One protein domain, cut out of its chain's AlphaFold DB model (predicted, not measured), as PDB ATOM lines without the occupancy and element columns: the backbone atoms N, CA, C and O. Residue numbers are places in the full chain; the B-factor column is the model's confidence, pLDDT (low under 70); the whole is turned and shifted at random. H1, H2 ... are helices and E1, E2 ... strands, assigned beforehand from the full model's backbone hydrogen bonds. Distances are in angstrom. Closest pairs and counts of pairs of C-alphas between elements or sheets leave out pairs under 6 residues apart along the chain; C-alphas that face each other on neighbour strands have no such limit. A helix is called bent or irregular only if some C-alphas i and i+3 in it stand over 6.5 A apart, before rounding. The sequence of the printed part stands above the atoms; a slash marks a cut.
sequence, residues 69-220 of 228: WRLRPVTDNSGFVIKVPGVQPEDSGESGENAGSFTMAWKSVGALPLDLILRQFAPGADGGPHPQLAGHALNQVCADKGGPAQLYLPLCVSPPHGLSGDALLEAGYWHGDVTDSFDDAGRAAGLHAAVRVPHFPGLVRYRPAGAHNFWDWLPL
ATOM      1  N   TRP A  69     198.686 198.145 250.589       58.59
ATOM      2  CA  TRP A  69     198.201 198.062 251.967       58.59
ATOM      3  C   TRP A  69     198.300 199.431 252.608       58.59
ATOM      4  O   TRP A  69     199.402 199.868 252.905       58.59
ATOM      5  N   ARG A  70     197.194 200.157 252.748       53.62
ATOM      6  CA  ARG A  70     197.311 201.611 252.901       53.62
ATOM      7  C   ARG A  70     197.337 202.123 254.337       53.62
ATOM      8  O   ARG A  70     198.160 202.983 254.638       53.62
ATOM      9  N   LEU A  71     196.567 201.512 255.226       50.44
ATOM     10  CA  LEU A  71     196.703 201.600 256.678       50.44
ATOM     11  C   LEU A  71     196.116 200.328 257.292       50.44
ATOM     12  O   LEU A  71     195.089 199.824 256.826       50.44
ATOM     13  N   ARG A  72     196.747 199.825 258.357       52.88
ATOM     14  CA  ARG A  72     196.101 198.842 259.229       52.88
ATOM     15  C   ARG A  72     195.307 199.607 260.294       52.88
ATOM     16  O   ARG A  72     195.920 200.388 261.024       52.88
ATOM     17  N   PRO A  73     193.987 199.392 260.444       48.44
ATOM     18  CA  PRO A  73     193.341 199.680 261.706       48.44
ATOM     19  C   PRO A  73     194.079 198.888 262.776       48.44
ATOM     20  O   PRO A  73     194.213 197.664 262.689       48.44
ATOM     21  N   VAL A  74     194.606 199.637 263.736       52.34
ATOM     22  CA  VAL A  74     194.577 199.338 265.164       52.34
ATOM     23  C   VAL A  74     194.318 197.861 265.464       52.34
ATOM     24  O   VAL A  74     193.186 197.432 265.674       52.34
ATOM     25  N   THR A  75     195.375 197.060 265.400       44.38
ATOM     26  CA  THR A  75     195.332 195.639 265.777       44.38
ATOM     27  C   THR A  75     196.630 195.164 266.408       44.38
ATOM     28  O   THR A  75     196.811 193.961 266.579       44.38
ATOM     29  N   ASP A  76     197.538 196.060 266.785       39.50
ATOM     30  CA  ASP A  76     198.574 195.670 267.725       39.50
ATOM     31  C   ASP A  76     198.207 196.166 269.125       39.50
ATOM     32  O   ASP A  76     197.560 197.195 269.320       39.50
ATOM     33  N   ASN A  77     198.614 195.396 270.129       39.69
ATOM     34  CA  ASN A  77     198.411 195.728 271.540       39.69
ATOM     35  C   ASN A  77     199.156 197.015 271.959       39.69
ATOM     36  O   ASN A  77     199.201 197.334 273.144       39.69
ATOM     37  N   SER A  78     199.804 197.708 271.014       40.66
ATOM     38  CA  SER A  78     200.532 198.953 271.231       40.66
ATOM     39  C   SER A  78     199.661 200.186 270.966       40.66
ATOM     40  O   SER A  78     199.976 201.273 271.444       40.66
ATOM     41  N   GLY A  79     198.533 200.004 270.272       47.06
ATOM     42  CA  GLY A  79     197.523 201.030 270.076       47.06
ATOM     43  C   GLY A  79     197.912 202.129 269.087       47.06
ATOM     44  O   GLY A  79     197.254 203.171 269.059       47.06
ATOM     45  N   PHE A  80     198.943 201.903 268.267       48.19
ATOM     46  CA  PHE A  80     199.400 202.852 267.256       48.19
ATOM     47  C   PHE A  80     198.785 202.572 265.878       48.19
ATOM     48  O   PHE A  80     198.586 201.431 265.459       48.19
ATOM     49  N   VAL A  81     198.522 203.643 265.125       54.03
ATOM     50  CA  VAL A  81     198.224 203.545 263.691       54.03
ATOM     51  C   VAL A  81     199.540 203.289 262.959       54.03
ATOM     52  O   VAL A  81     200.383 204.179 262.864       54.03
ATOM     53  N   ILE A  82     199.724 202.080 262.431       54.53
ATOM     54  CA  ILE A  82     200.916 201.748 261.645       54.53
ATOM     55  C   ILE A  82     200.665 202.115 260.180       54.53
ATOM     56  O   ILE A  82     199.864 201.476 259.487       54.53
ATOM     57  N   LYS A  83     201.390 203.132 259.696       57.69
ATOM     58  CA  LYS A  83     201.513 203.421 258.262       57.69
ATOM     59  C   LYS A  83     202.363 202.335 257.615       57.69
ATOM     60  O   LYS A  83     203.500 202.104 258.024       57.69
ATOM     61  N   VAL A  84     201.826 201.674 256.594       56.62
ATOM     62  CA  VAL A  84     202.620 200.729 255.806       56.62
ATOM     63  C   VAL A  84     203.550 201.533 254.883       56.62
ATOM     64  O   VAL A  84     203.085 202.458 254.203       56.62
ATOM     65  N   PRO A  85     204.859 201.227 254.844       53.91
ATOM     66  CA  PRO A  85     205.799 201.916 253.967       53.91
ATOM     67  C   PRO A  85     205.374 201.874 252.492       53.91
ATOM     68  O   PRO A  85     204.903 200.852 251.999       53.91
ATOM     69  N   GLY A  86     205.580 202.981 251.771       59.59
ATOM     70  CA  GLY A  86     205.294 203.071 250.332       59.59
ATOM     71  C   GLY A  86     203.860 203.463 249.972       59.59
ATOM     72  O   GLY A  86     203.544 203.554 248.788       59.59
ATOM     73  N   VAL A  87     203.007 203.752 250.956       64.81
ATOM     74  CA  VAL A  87     201.647 204.236 250.705       64.81
ATOM     75  C   VAL A  87     201.532 205.742 250.887       64.81
ATOM     76  O   VAL A  87     201.946 206.296 251.907       64.81
ATOM     77  N   GLN A  88     200.903 206.381 249.896       69.88
ATOM     78  CA  GLN A  88     200.528 207.788 249.923       69.88
ATOM     79  C   GLN A  88     199.016 207.960 250.134       69.88
ATOM     80  O   GLN A  88     198.232 207.180 249.578       69.88
ATOM     81  N   PRO A  89     198.604 208.973 250.913       76.88
ATOM     82  CA  PRO A  89     197.206 209.351 251.014       76.88
ATOM     83  C   PRO A  89     196.711 209.955 249.700       76.88
ATOM     84  O   PRO A  89     197.470 210.585 248.962       76.88
ATOM     85  N   GLU A  90     195.423 209.786 249.432       85.31
ATOM     86  CA  GLU A  90     194.722 210.408 248.309       85.31
ATOM     87  C   GLU A  90     193.948 211.643 248.797       85.31
ATOM     88  O   GLU A  90     193.741 211.819 249.998       85.31
ATOM     89  N   ASP A  91     193.520 212.503 247.872       87.38
ATOM     90  CA  ASP A  91     192.526 213.541 248.169       87.38
ATOM     91  C   ASP A  91     191.242 212.871 248.687       87.38
ATOM     92  O   ASP A  91     190.810 211.844 248.148       87.38
ATOM     93  N   SER A  92     190.646 213.406 249.753       87.31
ATOM     94  CA  SER A  92     189.419 212.826 250.301       87.31
ATOM     95  C   SER A  92     188.242 212.933 249.328       87.31
ATOM     96  O   SER A  92     187.381 212.048 249.330       87.31
ATOM     97  N   GLY A  93     188.217 213.962 248.477       89.88
ATOM     98  CA  GLY A  93     187.106 214.278 247.584       89.88
ATOM     99  C   GLY A  93     185.838 214.723 248.317       89.88
ATOM    100  O   GLY A  93     184.777 214.777 247.697       89.88
ATOM    101  N   GLU A  94     185.930 215.001 249.620       90.88
ATOM    102  CA  GLU A  94     184.797 215.464 250.416       90.88
ATOM    103  C   GLU A  94     184.477 216.932 250.123       90.88
ATOM    104  O   GLU A  94     185.347 217.746 249.806       90.88
ATOM    105  N   SER A  95     183.203 217.280 250.252       86.81
ATOM    106  CA  SER A  95     182.700 218.643 250.081       86.81
ATOM    107  C   SER A  95     181.784 218.993 251.247       86.81
ATOM    108  O   SER A  95     181.177 218.097 251.827       86.81
ATOM    109  N   GLY A  96     181.691 220.274 251.594       87.81
ATOM    110  CA  GLY A  96     180.932 220.730 252.759       87.81
ATOM    111  C   GLY A  96     181.756 221.639 253.660       87.81
ATOM    112  O   GLY A  96     182.894 221.997 253.339       87.81
ATOM    113  N   GLU A  97     181.174 222.023 254.789       87.38
ATOM    114  CA  GLU A  97     181.782 222.967 255.733       87.38
ATOM    115  C   GLU A  97     183.074 222.413 256.352       87.38
ATOM    116  O   GLU A  97     184.022 223.162 256.597       87.38
ATOM    117  N   ASN A  98     183.153 221.093 256.544       85.69
ATOM    118  CA  ASN A  98     184.298 220.437 257.181       85.69
ATOM    119  C   ASN A  98     185.364 219.927 256.202       85.69
ATOM    120  O   ASN A  98     186.386 219.397 256.644       85.69
ATOM    121  N   ALA A  99     185.184 220.091 254.886       86.31
ATOM    122  CA  ALA A  99     186.078 219.507 253.878       86.31
ATOM    123  C   ALA A  99     187.542 219.956 254.049       86.31
ATOM    124  O   ALA A  99     188.469 219.152 253.942       86.31
ATOM    125  N   GLY A 100     187.757 221.226 254.419       85.25
ATOM    126  CA  GLY A 100     189.092 221.775 254.687       85.25
ATOM    127  C   GLY A 100     189.828 221.111 255.859       85.25
ATOM    128  O   GLY A 100     191.054 221.151 255.908       85.25
ATOM    129  N   SER A 101     189.104 220.458 256.769       86.00
ATOM    130  CA  SER A 101     189.666 219.779 257.942       86.00
ATOM    131  C   SER A 101     190.042 218.318 257.667       86.00
ATOM    132  O   SER A 101     190.862 217.758 258.396       86.00
ATOM    133  N   PHE A 102     189.493 217.721 256.605       87.94
ATOM    134  CA  PHE A 102     189.663 216.313 256.224       87.94
ATOM    135  C   PHE A 102     190.103 216.198 254.761       87.94
ATOM    136  O   PHE A 102     189.461 215.547 253.943       87.94
ATOM    137  N   THR A 103     191.203 216.864 254.417       87.50
ATOM    138  CA  THR A 103     191.673 217.004 253.024       87.50
ATOM    139  C   THR A 103     192.212 215.721 252.400       87.50
ATOM    140  O   THR A 103     192.311 215.628 251.182       87.50
ATOM    141  N   MET A 104     192.578 214.736 253.219       87.00
ATOM    142  CA  MET A 104     193.220 213.509 252.760       87.00
ATOM    143  C   MET A 104     192.436 212.286 253.223       87.00
ATOM    144  O   MET A 104     191.912 212.270 254.335       87.00
ATOM    145  N   ALA A 105     192.426 211.244 252.401       85.38
ATOM    146  CA  ALA A 105     191.908 209.927 252.731       85.38
ATOM    147  C   ALA A 105     192.992 208.859 252.550       85.38
ATOM    148  O   ALA A 105     193.743 208.840 251.573       85.38
ATOM    149  N   TRP A 106     193.038 207.929 253.493       80.44
ATOM    150  CA  TRP A 106     193.865 206.738 253.426       80.44
ATOM    151  C   TRP A 106     192.967 205.522 253.301       80.44
ATOM    152  O   TRP A 106     192.224 205.207 254.231       80.44
ATOM    153  N   LYS A 107     193.074 204.789 252.194       78.44
ATOM    154  CA  LYS A 107     192.403 203.487 252.105       78.44
ATOM    155  C   LYS A 107     192.903 202.605 253.245       78.44
ATOM    156  O   LYS A 107     194.046 202.712 253.681       78.44
ATOM    157  N   SER A 108     192.034 201.785 253.781       74.25
ATOM    158  CA  SER A 108     192.308 201.002 254.974       74.25
ATOM    159  C   SER A 108     191.523 199.701 254.903       74.25
ATOM    160  O   SER A 108     190.509 199.605 254.208       74.25
ATOM    161  N   VAL A 109     192.018 198.678 255.597       70.62
ATOM    162  CA  VAL A 109     191.376 197.361 255.608       70.62
ATOM    163  C   VAL A 109     191.261 196.842 257.017       70.62
ATOM    164  O   VAL A 109     192.260 196.734 257.715       70.62
ATOM    165  N   GLY A 110     190.059 196.467 257.427       70.44
ATOM    166  CA  GLY A 110     189.861 195.733 258.664       70.44
ATOM    167  C   GLY A 110     188.440 195.840 259.173       70.44
ATOM    168  O   GLY A 110     187.730 196.808 258.916       70.44
ATOM    169  N   ALA A 111     188.046 194.818 259.915       71.62
ATOM    170  CA  ALA A 111     186.672 194.635 260.333       71.62
ATOM    171  C   ALA A 111     186.242 195.510 261.516       71.62
ATOM    172  O   ALA A 111     185.061 195.802 261.636       71.62
ATOM    173  N   LEU A 112     187.161 195.919 262.398       74.12
ATOM    174  CA  LEU A 112     186.786 196.546 263.674       74.12
ATOM    175  C   LEU A 112     185.989 197.849 263.503       74.12
ATOM    176  O   LEU A 112     184.917 197.954 264.099       74.12
ATOM    177  N   PRO A 113     186.427 198.819 262.671       77.19
ATOM    178  CA  PRO A 113     185.630 200.020 262.446       77.19
ATOM    179  C   PRO A 113     184.292 199.727 261.761       77.19
ATOM    180  O   PRO A 113     183.308 200.412 261.999       77.19
ATOM    181  N   LEU A 114     184.250 198.699 260.914       80.12
ATOM    182  CA  LEU A 114     183.051 198.323 260.172       80.12
ATOM    183  C   LEU A 114     182.024 197.600 261.044       80.12
ATOM    184  O   LEU A 114     180.832 197.829 260.884       80.12
ATOM    185  N   ASP A 115     182.462 196.769 261.987       79.12
ATOM    186  CA  ASP A 115     181.583 196.075 262.935       79.12
ATOM    187  C   ASP A 115     180.788 197.081 263.781       79.12
ATOM    188  O   ASP A 115     179.607 196.893 264.048       79.12
ATOM    189  N   LEU A 116     181.385 198.222 264.119       79.75
ATOM    190  CA  LEU A 116     180.666 199.317 264.775       79.75
ATOM    191  C   LEU A 116     179.604 199.945 263.920       79.75
ATOM    192  O   LEU A 116     178.485 200.162 264.383       79.75
ATOM    193  N   ILE A 117     180.001 200.276 262.690       85.69
ATOM    194  CA  ILE A 117     179.111 200.876 261.719       85.69
ATOM    195  C   ILE A 117     177.921 199.942 261.562       85.69
ATOM    196  O   ILE A 117     176.787 200.391 261.668       85.69
ATOM    197  N   LEU A 118     178.170 198.637 261.446       84.44
ATOM    198  CA  LEU A 118     177.135 197.620 261.351       84.44
ATOM    199  C   LEU A 118     176.241 197.589 262.594       84.44
ATOM    200  O   LEU A 118     175.023 197.661 262.462       84.44
ATOM    201  N   ARG A 119     176.815 197.534 263.798       82.06
ATOM    202  CA  ARG A 119     176.049 197.461 265.053       82.06
ATOM    203  C   ARG A 119     175.171 198.688 265.297       82.06
ATOM    204  O   ARG A 119     174.052 198.523 265.777       82.06
ATOM    205  N   GLN A 120     175.647 199.895 264.981       85.50
ATOM    206  CA  GLN A 120     174.860 201.122 265.155       85.50
ATOM    207  C   GLN A 120     173.847 201.332 264.021       85.50
ATOM    208  O   GLN A 120     172.699 201.689 264.272       85.50
ATOM    209  N   PHE A 121     174.244 201.090 262.769       86.19
ATOM    210  CA  PHE A 121     173.391 201.315 261.596       86.19
ATOM    211  C   PHE A 121     172.337 200.213 261.400       86.19
ATOM    212  O   PHE A 121     171.271 200.433 260.809       86.19
ATOM    213  N   ALA A 122     172.625 199.005 261.876       83.00
ATOM    214  CA  ALA A 122     171.834 197.802 261.661       83.00
ATOM    215  C   ALA A 122     171.801 196.910 262.916       83.00
ATOM    216  O   ALA A 122     172.242 195.760 262.874       83.00
ATOM    217  N   PRO A 123     171.274 197.408 264.049       75.12
ATOM    218  CA  PRO A 123     171.212 196.621 265.272       75.12
ATOM    219  C   PRO A 123     170.382 195.350 265.037       75.12
ATOM    220  O   PRO A 123     169.215 195.422 264.659       75.12
ATOM    221  N   GLY A 124     171.000 194.183 265.241       68.62
ATOM    222  CA  GLY A 124     170.387 192.873 264.992       68.62
ATOM    223  C   GLY A 124     170.695 192.256 263.625       68.62
ATOM    224  O   GLY A 124     170.300 191.119 263.387       68.62
ATOM    225  N   ALA A 125     171.419 192.954 262.743       69.38
ATOM    226  CA  ALA A 125     172.078 192.298 261.622       69.38
ATOM    227  C   ALA A 125     173.222 191.441 262.183       69.38
ATOM    228  O   ALA A 125     174.199 191.966 262.723       69.38
ATOM    229  N   ASP A 126     173.075 190.118 262.108       56.28
ATOM    230  CA  ASP A 126     174.099 189.191 262.571       56.28
ATOM    231  C   ASP A 126     175.360 189.341 261.707       56.28
ATOM    232  O   ASP A 126     175.455 188.801 260.608       56.28
ATOM    233  N   GLY A 127     176.389 189.998 262.248       52.59
ATOM    234  CA  GLY A 127     177.772 189.796 261.799       52.59
ATOM    235  C   GLY A 127     178.298 188.391 262.139       52.59
ATOM    236  O   GLY A 127     179.407 188.020 261.759       52.59
ATOM    237  N   GLY A 128     177.507 187.595 262.872       44.62
ATOM    238  CA  GLY A 128     177.938 186.354 263.498       44.62
ATOM    239  C   GLY A 128     179.021 186.591 264.564       44.62
ATOM    240  O   GLY A 128     179.455 187.717 264.800       44.62
ATOM    241  N   PRO A 129     179.519 185.529 265.219       42.84
ATOM    242  CA  PRO A 129     180.590 185.625 266.217       42.84
ATOM    243  C   PRO A 129     181.959 186.030 265.634       42.84
ATOM    244  O   PRO A 129     182.955 186.041 266.357       42.84
ATOM    245  N   HIS A 130     182.041 186.343 264.336       52.69
ATOM    246  CA  HIS A 130     183.286 186.667 263.658       52.69
ATOM    247  C   HIS A 130     183.170 188.009 262.925       52.69
ATOM    248  O   HIS A 130     182.494 188.075 261.903       52.69
ATOM    249  N   PRO A 131     183.911 189.053 263.350       58.31
ATOM    250  CA  PRO A 131     183.878 190.377 262.715       58.31
ATOM    251  C   PRO A 131     184.346 190.361 261.244       58.31
ATOM    252  O   PRO A 131     184.194 191.335 260.522       58.31
ATOM    253  N   GLN A 132     184.863 189.229 260.767       58.44
ATOM    254  CA  GLN A 132     185.438 189.000 259.441       58.44
ATOM    255  C   GLN A 132     184.484 189.324 258.273       58.44
ATOM    256  O   GLN A 132     184.954 189.517 257.167       58.44
ATOM    257  N   LEU A 133     183.170 189.450 258.480       67.38
ATOM    258  CA  LEU A 133     182.203 189.738 257.405       67.38
ATOM    259  C   LEU A 133     181.523 191.110 257.508       67.38
ATOM    260  O   LEU A 133     180.532 191.348 256.815       67.38
ATOM    261  N   ALA A 134     182.025 192.021 258.346       77.19
ATOM    262  CA  ALA A 134     181.355 193.294 258.619       77.19
ATOM    263  C   ALA A 134     181.098 194.129 257.349       77.19
ATOM    264  O   ALA A 134     180.000 194.653 257.171       77.19
ATOM    265  N   GLY A 135     182.063 194.201 256.427       78.00
ATOM    266  CA  GLY A 135     181.896 194.923 255.161       78.00
ATOM    267  C   GLY A 135     180.837 194.319 254.232       78.00
ATOM    268  O   GLY A 135     180.091 195.061 253.593       78.00
ATOM    269  N   HIS A 136     180.715 192.987 254.196       77.12
ATOM    270  CA  HIS A 136     179.674 192.299 253.427       77.12
ATOM    271  C   HIS A 136     178.281 192.539 254.007       77.12
ATOM    272  O   HIS A 136     177.366 192.910 253.272       77.12
ATOM    273  N   ALA A 137     178.138 192.381 255.324       80.19
ATOM    274  CA  ALA A 137     176.880 192.624 256.017       80.19
ATOM    275  C   ALA A 137     176.435 194.088 255.868       80.19
ATOM    276  O   ALA A 137     175.272 194.351 255.572       80.19
ATOM    277  N   LEU A 138     177.363 195.047 255.972       83.06
ATOM    278  CA  LEU A 138     177.075 196.457 255.701       83.06
ATOM    279  C   LEU A 138     176.597 196.686 254.270       83.06
ATOM    280  O   LEU A 138     175.623 197.406 254.068       83.06
ATOM    281  N   ASN A 139     177.243 196.062 253.282       82.25
ATOM    282  CA  ASN A 139     176.847 196.199 251.885       82.25
ATOM    283  C   ASN A 139     175.415 195.692 251.657       82.25
ATOM    284  O   ASN A 139     174.630 196.364 250.992       82.25
ATOM    285  N   GLN A 140     175.069 194.538 252.238       80.50
ATOM    286  CA  GLN A 140     173.716 193.979 252.177       80.50
ATOM    287  C   GLN A 140     172.699 194.900 252.847       80.50
ATOM    288  O   GLN A 140     171.728 195.299 252.212       80.50
ATOM    289  N   VAL A 141     172.957 195.332 254.084       83.88
ATOM    290  CA  VAL A 141     172.031 196.217 254.801       83.88
ATOM    291  C   VAL A 141     171.847 197.552 254.074       83.88
ATOM    292  O   VAL A 141     170.728 198.062 253.999       83.88
ATOM    293  N   CYS A 142     172.922 198.137 253.538       85.12
ATOM    294  CA  CYS A 142     172.828 199.357 252.743       85.12
ATOM    295  C   CYS A 142     171.974 199.135 251.490       85.12
ATOM    296  O   CYS A 142     171.139 199.982 251.189       85.12
ATOM    297  N   ALA A 143     172.121 198.008 250.790       82.62
ATOM    298  CA  ALA A 143     171.282 197.686 249.638       82.62
ATOM    299  C   ALA A 143     169.801 197.519 250.030       82.62
ATOM    300  O   ALA A 143     168.931 198.139 249.418       82.62
ATOM    301  N   ASP A 144     169.519 196.762 251.093       81.25
ATOM    302  CA  ASP A 144     168.158 196.444 251.546       81.25
ATOM    303  C   ASP A 144     167.389 197.677 252.028       81.25
ATOM    304  O   ASP A 144     166.181 197.802 251.819       81.25
ATOM    305  N   LYS A 145     168.087 198.622 252.664       78.75
ATOM    306  CA  LYS A 145     167.491 199.871 253.153       78.75
ATOM    307  C   LYS A 145     167.362 200.950 252.069       78.75
ATOM    308  O   LYS A 145     166.930 202.054 252.390       78.75
ATOM    309  N   GLY A 146     167.754 200.669 250.817       73.06
ATOM    310  CA  GLY A 146     167.905 201.694 249.772       73.06
ATOM    311  C   GLY A 146     168.878 202.802 250.193       73.06
ATOM    312  O   GLY A 146     168.666 203.970 249.882       73.06
ATOM    313  N   GLY A 147     169.861 202.414 251.006       68.06
ATOM    314  CA  GLY A 147     170.562 203.224 251.988       68.06
ATOM    315  C   GLY A 147     171.591 204.210 251.433       68.06
ATOM    316  O   GLY A 147     171.682 204.441 250.226       68.06
ATOM    317  N   PRO A 148     172.366 204.834 252.334       71.44
ATOM    318  CA  PRO A 148     173.239 205.936 251.981       71.44
ATOM    319  C   PRO A 148     174.425 205.462 251.140       71.44
ATOM    320  O   PRO A 148     174.971 204.376 251.338       71.44
ATOM    321  N   ALA A 149     174.860 206.322 250.217       79.31
ATOM    322  CA  ALA A 149     176.021 206.049 249.375       79.31
ATOM    323  C   ALA A 149     177.311 205.879 250.195       79.31
ATOM    324  O   ALA A 149     178.252 205.248 249.719       79.31
ATOM    325  N   GLN A 150     177.373 206.474 251.394       87.50
ATOM    326  CA  GLN A 150     178.532 206.467 252.283       87.50
ATOM    327  C   GLN A 150     178.064 206.528 253.744       87.50
ATOM    328  O   GLN A 150     177.053 207.160 254.043       87.50
ATOM    329  N   LEU A 151     178.810 205.893 254.644       91.44
ATOM    330  CA  LEU A 151     178.628 205.994 256.093       91.44
ATOM    331  C   LEU A 151     179.913 206.517 256.726       91.44
ATOM    332  O   LEU A 151     181.010 206.107 256.342       91.44
ATOM    333  N   TYR A 152     179.768 207.384 257.720       91.62
ATOM    334  CA  TYR A 152     180.859 208.004 258.455       91.62
ATOM    335  C   TYR A 152     180.763 207.655 259.934       91.62
ATOM    336  O   TYR A 152     179.706 207.780 260.548       91.62
ATOM    337  N   LEU A 153     181.894 207.258 260.507       90.00
ATOM    338  CA  LEU A 153     182.073 207.052 261.934       90.00
ATOM    339  C   LEU A 153     183.189 207.988 262.420       90.00
ATOM    340  O   LEU A 153     184.355 207.768 262.070       90.00
ATOM    341  N   PRO A 154     182.873 209.024 263.213       87.69
ATOM    342  CA  PRO A 154     183.895 209.811 263.881       87.69
ATOM    343  C   PRO A 154     184.567 208.965 264.963       87.69
ATOM    344  O   PRO A 154     183.888 208.329 265.770       87.69
ATOM    345  N   LEU A 155     185.899 208.963 264.995       79.88
ATOM    346  CA  LEU A 155     186.670 208.218 265.989       79.88
ATOM    347  C   LEU A 155     187.928 208.959 266.422       79.88
ATOM    348  O   LEU A 155     188.431 209.844 265.726       79.88
ATOM    349  N   CYS A 156     188.450 208.563 267.578       72.25
ATOM    350  CA  CYS A 156     189.654 209.127 268.156       72.25
ATOM    351  C   CYS A 156     190.530 208.043 268.799       72.25
ATOM    352  O   CYS A 156     190.077 207.312 269.681       72.25
ATOM    353  N   VAL A 157     191.795 207.961 268.364       63.16
ATOM    354  CA  VAL A 157     192.715 206.847 268.690       63.16
ATOM    355  C   VAL A 157     193.484 207.046 270.027       63.16
ATOM    356  O   VAL A 157     194.362 206.282 270.386       63.16
ATOM    357  N   SER A 158     193.203 208.090 270.800       58.88
ATOM    358  CA  SER A 158     193.828 208.397 272.109       58.88
ATOM    359  C   SER A 158     192.995 209.538 272.725       58.88
ATOM    360  O   SER A 158     192.375 210.246 271.934       58.88
ATOM    361  N   PRO A 159     192.867 209.761 274.051       49.12
ATOM    362  CA  PRO A 159     193.701 209.311 275.174       49.12
ATOM    363  C   PRO A 159     193.098 208.165 276.014       49.12
ATOM    364  O   PRO A 159     191.978 207.737 275.741       49.12
ATOM    365  N   PRO A 160     193.802 207.668 277.062       47.66
ATOM    366  CA  PRO A 160     193.356 206.539 277.876       47.66
ATOM    367  C   PRO A 160     191.994 206.818 278.525       47.66
ATOM    368  O   PRO A 160     191.902 207.626 279.444       47.66
ATOM    369  N   HIS A 161     190.961 206.150 278.011       46.53
ATOM    370  CA  HIS A 161     189.746 205.571 278.613       46.53
ATOM    371  C   HIS A 161     188.958 206.213 279.768       46.53
ATOM    372  O   HIS A 161     187.823 205.805 279.992       46.53
ATOM    373  N   GLY A 162     189.463 207.197 280.507       45.84
ATOM    374  CA  GLY A 162     188.782 207.723 281.694       45.84
ATOM    375  C   GLY A 162     187.666 208.737 281.420       45.84
ATOM    376  O   GLY A 162     186.941 209.080 282.348       45.84
ATOM    377  N   LEU A 163     187.541 209.258 280.191       44.41
ATOM    378  CA  LEU A 163     186.737 210.464 279.915       44.41
ATOM    379  C   LEU A 163     185.715 210.337 278.776       44.41
ATOM    380  O   LEU A 163     184.888 211.232 278.629       44.41
ATOM    381  N   SER A 164     185.764 209.283 277.961       45.75
ATOM    382  CA  SER A 164     185.071 209.269 276.665       45.75
ATOM    383  C   SER A 164     183.836 208.371 276.592       45.75
ATOM    384  O   SER A 164     183.066 208.502 275.649       45.75
ATOM    385  N   GLY A 165     183.620 207.491 277.576       43.31
ATOM    386  CA  GLY A 165     182.366 206.748 277.755       43.31
ATOM    387  C   GLY A 165     182.036 205.679 276.709       43.31
ATOM    388  O   GLY A 165     181.176 204.855 277.004       43.31
ATOM    389  N   ASP A 166     182.717 205.637 275.560       44.84
ATOM    390  CA  ASP A 166     182.497 204.592 274.563       44.84
ATOM    391  C   ASP A 166     183.639 203.571 274.512       44.84
ATOM    392  O   ASP A 166     184.820 203.907 274.405       44.84
ATOM    393  N   ALA A 167     183.239 202.314 274.689       48.62
ATOM    394  CA  ALA A 167     184.013 201.150 275.109       48.62
ATOM    395  C   ALA A 167     183.862 200.037 274.080       48.62
ATOM    396  O   ALA A 167     183.554 198.890 274.379       48.62
ATOM    397  N   LEU A 168     184.081 200.421 272.843       49.12
ATOM    398  CA  LEU A 168     183.909 199.645 271.638       49.12
ATOM    399  C   LEU A 168     184.289 198.158 271.748       49.12
ATOM    400  O   LEU A 168     183.517 197.301 271.329       49.12
ATOM    401  N   LEU A 169     185.435 197.861 272.374       50.91
ATOM    402  CA  LEU A 169     185.893 196.519 272.771       50.91
ATOM    403  C   LEU A 169     186.910 196.572 273.944       50.91
ATOM    404  O   LEU A 169     187.789 195.722 274.015       50.91
ATOM    405  N   GLU A 170     186.878 197.602 274.805       47.53
ATOM    406  CA  GLU A 170     187.945 197.883 275.807       47.53
ATOM    407  C   GLU A 170     189.351 198.176 275.206       47.53
ATOM    408  O   GLU A 170     190.372 197.891 275.825       47.53
ATOM    409  N   ALA A 171     189.433 198.738 273.990       47.84
ATOM    410  CA  ALA A 171     190.673 198.726 273.190       47.84
ATOM    411  C   ALA A 171     191.498 200.031 273.093       47.84
ATOM    412  O   ALA A 171     192.595 199.998 272.550       47.84
ATOM    413  N   GLY A 172     191.013 201.175 273.567       50.25
ATOM    414  CA  GLY A 172     191.826 202.413 273.635       50.25
ATOM    415  C   GLY A 172     191.128 203.727 273.293       50.25
ATOM    416  O   GLY A 172     191.734 204.780 273.467       50.25
ATOM    417  N   TYR A 173     189.904 203.690 272.751       58.81
ATOM    418  CA  TYR A 173     189.460 204.703 271.778       58.81
ATOM    419  C   TYR A 173     188.079 205.288 272.056       58.81
ATOM    420  O   TYR A 173     187.243 204.630 272.664       58.81
ATOM    421  N   TRP A 174     187.833 206.505 271.566       73.94
ATOM    422  CA  TRP A 174     186.496 207.110 271.505       73.94
ATOM    423  C   TRP A 174     185.915 206.977 270.097       73.94
ATOM    424  O   TRP A 174     186.656 207.036 269.114       73.94
ATOM    425  N   HIS A 175     184.594 206.882 269.997       77.56
ATOM    426  CA  HIS A 175     183.865 207.112 268.758       77.56
ATOM    427  C   HIS A 175     182.537 207.816 269.031       77.56
ATOM    428  O   HIS A 175     182.025 207.774 270.149       77.56
ATOM    429  N   GLY A 176     182.004 208.479 268.011       78.38
ATOM    430  CA  GLY A 176     180.659 209.044 268.047       78.38
ATOM    431  C   GLY A 176     179.639 208.144 267.356       78.38
ATOM    432  O   GLY A 176     179.875 206.948 267.146       78.38
ATOM    433  N   ASP A 177     178.515 208.752 266.988       87.19
ATOM    434  CA  ASP A 177     177.444 208.087 266.256       87.19
ATOM    435  C   ASP A 177     177.763 207.983 264.762       87.19
ATOM    436  O   ASP A 177     178.335 208.892 264.149       87.19
ATOM    437  N   VAL A 178     177.353 206.866 264.171       89.44
ATOM    438  CA  VAL A 178     177.402 206.628 262.730       89.44
ATOM    439  C   VAL A 178     176.369 207.504 262.035       89.44
ATOM    440  O   VAL A 178     175.206 207.553 262.430       89.44
ATOM    441  N   THR A 179     176.782 208.162 260.959       90.44
ATOM    442  CA  THR A 179     175.925 209.054 260.171       90.44
ATOM    443  C   THR A 179     176.231 208.938 258.681       90.44
ATOM    444  O   THR A 179     177.332 208.561 258.290       90.44
ATOM    445  N   ASP A 180     175.266 209.262 257.829       90.50
ATOM    446  CA  ASP A 180     175.452 209.405 256.380       90.50
ATOM    447  C   ASP A 180     175.878 210.828 255.968       90.50
ATOM    448  O   ASP A 180     176.176 211.085 254.800       90.50
ATOM    449  N   SER A 181     175.968 211.745 256.934       91.19
ATOM    450  CA  SER A 181     176.345 213.144 256.747       91.19
ATOM    451  C   SER A 181     177.813 213.383 257.107       91.19
ATOM    452  O   SER A 181     178.213 213.317 258.274       91.19
ATOM    453  N   PHE A 182     178.623 213.712 256.095       89.88
ATOM    454  CA  PHE A 182     180.036 214.058 256.275       89.88
ATOM    455  C   PHE A 182     180.224 215.237 257.242       89.88
ATOM    456  O   PHE A 182     181.091 215.186 258.113       89.88
ATOM    457  N   ASP A 183     179.398 216.281 257.133       91.31
ATOM    458  CA  ASP A 183     179.531 217.475 257.971       91.31
ATOM    459  C   ASP A 183     179.152 217.215 259.437       91.31
ATOM    460  O   ASP A 183     179.797 217.743 260.347       91.31
ATOM    461  N   ASP A 184     178.163 216.354 259.690       90.81
ATOM    462  CA  ASP A 184     177.816 215.956 261.057       90.81
ATOM    463  C   ASP A 184     178.939 215.144 261.703       90.81
ATOM    464  O   ASP A 184     179.353 215.449 262.828       90.81
ATOM    465  N   ALA A 185     179.488 214.173 260.968       89.06
ATOM    466  CA  ALA A 185     180.619 213.376 261.427       89.06
ATOM    467  C   ALA A 185     181.864 214.251 261.657       89.06
ATOM    468  O   ALA A 185     182.524 214.148 262.694       89.06
ATOM    469  N   GLY A 186     182.159 215.155 260.718       87.06
ATOM    470  CA  GLY A 186     183.294 216.071 260.780       87.06
ATOM    471  C   GLY A 186     183.230 217.005 261.986       87.06
ATOM    472  O   GLY A 186     184.219 217.156 262.708       87.06
ATOM    473  N   ARG A 187     182.048 217.558 262.270       87.50
ATOM    474  CA  ARG A 187     181.801 218.369 263.467       87.50
ATOM    475  C   ARG A 187     181.984 217.565 264.755       87.50
ATOM    476  O   ARG A 187     182.631 218.057 265.678       87.50
ATOM    477  N   ALA A 188     181.457 216.341 264.822       84.31
ATOM    478  CA  ALA A 188     181.610 215.475 265.992       84.31
ATOM    479  C   ALA A 188     183.088 215.146 266.273       84.31
ATOM    480  O   ALA A 188     183.556 215.303 267.404       84.31
ATOM    481  N   ALA A 189     183.852 214.778 265.238       81.69
ATOM    482  CA  ALA A 189     185.289 214.537 265.356       81.69
ATOM    483  C   ALA A 189     186.064 215.806 265.762       81.69
ATOM    484  O   ALA A 189     186.947 215.746 266.620       81.69
ATOM    485  N   GLY A 190     185.712 216.969 265.201       78.94
ATOM    486  CA  GLY A 190     186.328 218.255 265.535       78.94
ATOM    487  C   GLY A 190     186.111 218.684 266.991       78.94
ATOM    488  O   GLY A 190     187.039 219.186 267.625       78.94
ATOM    489  N   LEU A 191     184.927 218.436 267.560       76.81
ATOM    490  CA  LEU A 191     184.648 218.710 268.977       76.81
ATOM    491  C   LEU A 191     185.521 217.859 269.909       76.81
ATOM    492  O   LEU A 191     186.035 218.365 270.909       76.81
ATOM    493  N   HIS A 192     185.752 216.593 269.555       67.50
ATOM    494  CA  HIS A 192     186.637 215.709 270.315       67.50
ATOM    495  C   HIS A 192     188.125 216.037 270.137       67.50
ATOM    496  O   HIS A 192     188.920 215.786 271.040       67.50
ATOM    497  N   ALA A 193     188.506 216.689 269.039       60.88
ATOM    498  CA  ALA A 193     189.870 217.163 268.824       60.88
ATOM    499  C   ALA A 193     190.304 218.294 269.782       60.88
ATOM    500  O   ALA A 193     191.496 218.575 269.901       60.88
ATOM    501  N   ALA A 194     189.370 218.944 270.483       58.47
ATOM    502  CA  ALA A 194     189.655 220.082 271.364       58.47
ATOM    503  C   ALA A 194     190.129 219.694 272.787       58.47
ATOM    504  O   ALA A 194     190.347 220.568 273.631       58.47
ATOM    505  N   VAL A 195     190.281 218.398 273.085       56.53
ATOM    506  CA  VAL A 195     190.725 217.895 274.404       56.53
ATOM    507  C   VAL A 195     192.265 217.978 274.547       56.53
ATOM    508  O   VAL A 195     193.005 217.879 273.577       56.53
ATOM    509  N   ARG A 196     192.787 218.200 275.764       44.12
ATOM    510  CA  ARG A 196     194.199 218.573 276.041       44.12
ATOM    511  C   ARG A 196     195.261 217.459 275.916       44.12
ATOM    512  O   ARG A 196     196.387 217.668 276.364       44.12
ATOM    513  N   VAL A 197     194.943 216.286 275.379       50.09
ATOM    514  CA  VAL A 197     195.870 215.135 275.328       50.09
ATOM    515  C   VAL A 197     196.167 214.799 273.862       50.09
ATOM    516  O   VAL A 197     195.272 214.987 273.045       50.09
ATOM    517  N   PRO A 198     197.381 214.337 273.486       47.12
ATOM    518  CA  PRO A 198     197.659 213.951 272.107       47.12
ATOM    519  C   PRO A 198     196.661 212.902 271.639       47.12
ATOM    520  O   PRO A 198     196.540 211.831 272.240       47.12
ATOM    521  N   HIS A 199     195.937 213.221 270.576       60.28
ATOM    522  CA  HIS A 199     194.920 212.351 270.032       60.28
ATOM    523  C   HIS A 199     194.849 212.439 268.515       60.28
ATOM    524  O   HIS A 199     195.213 213.453 267.925       60.28
ATOM    525  N   PHE A 200     194.402 211.353 267.890       67.31
ATOM    526  CA  PHE A 200     194.309 211.228 266.436       67.31
ATOM    527  C   PHE A 200     192.831 211.136 266.038       67.31
ATOM    528  O   PHE A 200     192.327 210.032 265.814       67.31
ATOM    529  N   PRO A 201     192.101 212.267 266.038       75.25
ATOM    530  CA  PRO A 201     190.721 212.311 265.597       75.25
ATOM    531  C   PRO A 201     190.644 212.212 264.074       75.25
ATOM    532  O   PRO A 201     191.512 212.699 263.341       75.25
ATOM    533  N   GLY A 202     189.567 211.615 263.592       84.25
ATOM    534  CA  GLY A 202     189.291 211.490 262.172       84.25
ATOM    535  C   GLY A 202     187.992 210.750 261.917       84.25
ATOM    536  O   GLY A 202     187.233 210.467 262.847       84.25
ATOM    537  N   LEU A 203     187.742 210.445 260.649       88.00
ATOM    538  CA  LEU A 203     186.544 209.740 260.211       88.00
ATOM    539  C   LEU A 203     186.927 208.408 259.571       88.00
ATOM    540  O   LEU A 203     187.777 208.367 258.682       88.00
ATOM    541  N   VAL A 204     186.262 207.331 259.976       87.38
ATOM    542  CA  VAL A 204     186.140 206.141 259.130       87.38
ATOM    543  C   VAL A 204     185.009 206.401 258.157       87.38
ATOM    544  O   VAL A 204     183.883 206.661 258.570       87.38
ATOM    545  N   ARG A 205     185.309 206.306 256.870       89.88
ATOM    546  CA  ARG A 205     184.342 206.388 255.784       89.88
ATOM    547  C   ARG A 205     184.192 205.012 255.157       89.88
ATOM    548  O   ARG A 205     185.122 204.498 254.539       89.88
ATOM    549  N   TYR A 206     183.017 204.423 255.301       87.69
ATOM    550  CA  TYR A 206     182.636 203.226 254.570       87.69
ATOM    551  C   TYR A 206     181.887 203.621 253.299       87.69
ATOM    552  O   TYR A 206     180.920 204.383 253.338       87.69
ATOM    553  N   ARG A 207     182.332 203.077 252.168       83.56
ATOM    554  CA  ARG A 207     181.618 203.125 250.892       83.56
ATOM    555  C   ARG A 207     181.244 201.691 250.534       83.56
ATOM    556  O   ARG A 207     182.136 200.843 250.604       83.56
ATOM    557  N   PRO A 208     179.995 201.402 250.138       71.50
ATOM    558  CA  PRO A 208     179.630 200.085 249.633       71.50
ATOM    559  C   PRO A 208     180.566 199.696 248.480       71.50
ATOM    560  O   PRO A 208     180.541 200.295 247.405       71.50
ATOM    561  N   ALA A 209     181.455 198.739 248.739       62.09
ATOM    562  CA  ALA A 209     182.532 198.337 247.831       62.09
ATOM    563  C   ALA A 209     182.548 196.814 247.601       62.09
ATOM    564  O   ALA A 209     183.574 196.239 247.243       62.09
ATOM    565  N   GLY A 210     181.408 196.150 247.816       59.47
ATOM    566  CA  GLY A 210     181.287 194.693 247.755       59.47
ATOM    567  C   GLY A 210     181.546 194.012 249.104       59.47
ATOM    568  O   GLY A 210     181.467 194.635 250.158       59.47
ATOM    569  N   ALA A 211     181.826 192.708 249.079       58.66
ATOM    570  CA  ALA A 211     181.838 191.830 250.257       58.66
ATOM    571  C   ALA A 211     183.038 192.000 251.221       58.66
ATOM    572  O   ALA A 211     183.263 191.150 252.077       58.66
ATOM    573  N   HIS A 212     183.826 193.065 251.091       68.25
ATOM    574  CA  HIS A 212     185.145 193.178 251.717       68.25
ATOM    575  C   HIS A 212     185.189 194.219 252.837       68.25
ATOM    576  O   HIS A 212     184.433 195.189 252.837       68.25
ATOM    577  N   ASN A 213     186.148 194.070 253.755       74.12
ATOM    578  CA  ASN A 213     186.334 194.967 254.898       74.12
ATOM    579  C   ASN A 213     187.137 196.245 254.570       74.12
ATOM    580  O   ASN A 213     188.010 196.650 255.343       74.12
ATOM    581  N   PHE A 214     186.867 196.865 253.420       78.12
ATOM    582  CA  PHE A 214     187.504 198.117 253.002       78.12
ATOM    583  C   PHE A 214     186.797 199.339 253.581       78.12
ATOM    584  O   PHE A 214     185.570 199.388 253.668       78.12
ATOM    585  N   TRP A 215     187.583 200.351 253.925       82.00
ATOM    586  CA  TRP A 215     187.110 201.661 254.366       82.00
ATOM    587  C   TRP A 215     188.220 202.702 254.200       82.00
ATOM    588  O   TRP A 215     189.377 202.350 253.990       82.00
ATOM    589  N   ASP A 216     187.887 203.985 254.296       85.75
ATOM    590  CA  ASP A 216     188.863 205.072 254.251       85.75
ATOM    591  C   ASP A 216     189.026 205.721 255.628       85.75
ATOM    592  O   ASP A 216     188.042 206.020 256.301       85.75
ATOM    593  N   TRP A 217     190.267 205.985 256.030       84.19
ATOM    594  CA  TRP A 217     190.596 206.840 257.162       84.19
ATOM    595  C   TRP A 217     190.819 208.272 256.689       84.19
ATOM    596  O   TRP A 217     191.729 208.535 255.899       84.19
ATOM    597  N   LEU A 218     190.027 209.206 257.198       88.06
ATOM    598  CA  LEU A 218     190.172 210.634 256.946       88.06
ATOM    599  C   LEU A 218     190.695 211.290 258.230       88.06
ATOM    600  O   LEU A 218     189.894 211.638 259.102       88.06
ATOM    601  N   PRO A 219     192.022 211.435 258.398       80.31
ATOM    602  CA  PRO A 219     192.575 212.082 259.576       80.31
ATOM    603  C   PRO A 219     192.207 213.561 259.580       80.31
ATOM    604  O   PRO A 219     192.279 214.240 258.550       80.31
ATOM    605  N   LEU A 220     191.901 214.086 260.763       82.00
ATOM    606  CA  LEU A 220     191.824 215.525 260.949       82.00
ATOM    607  C   LEU A 220     193.201 216.142 260.662       82.00
ATOM    608  O   LEU A 220     194.223 215.638 261.127       82.00
TER     609      LEU A 220
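What this domain is: This is residues 69 to 220 of the 228 residues of an uncharacterized protein of Streptomyces pristinaespiralis (UniProt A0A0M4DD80). With little regular structure, this is three layers amid long loops: a strongly twisted antiparallel sheet, H3 over one face, H1 over the other with H2 packed on H1. The printed part has 152 residues, 60 in named elements, E1 H1 H2 E2 H3 E3 E4, mixed class; the sheet's order is E1 E4 E3 E2. It is compact, radius of gyration of the C-alphas 14.6 A, spanning 41 by 33 by 32 A.

How they stand to each other: Start at E1, residues 104 to 109, antiparallel to E4, residues 214 to 219; N 106 and O 217, 2.8 A apart, are within hydrogen-bond range. H1, residues 111 to 121, touches H2, residues 131 to 144, closest C-alphas Asp 115 and Ala 134, 5.1 A. E2, residues 151 to 156, is antiparallel to E3, residues 201 to 206, with N 153 and O 204 at 2.8 A. H3, residues 182 to 192, is on the opposite face from H1; its closest C-alpha to E2 is Ala 189, 5.1 A from that of Pro 154. E3 and E4 form a hairpin, with N 205 and O 216 at 2.8 A. O i to N i+4 pairs are within range throughout H3, 6 of 7 in H1 and 8 of 10 in irregular H2, where C-alphas 132 and 135 are 8.1 A apart.

Where its parts are: Find E1's start at C-alpha 104 (193.220, 213.509, 252.760) and E4's end at C-alpha 219 (192.575, 212.082, 259.576); H2 runs 20.2 A.

The domain as a whole: The printed part has no cut; the E2 to H3 link is long. Among the 61 residues under pLDDT 70 are 69 to 88.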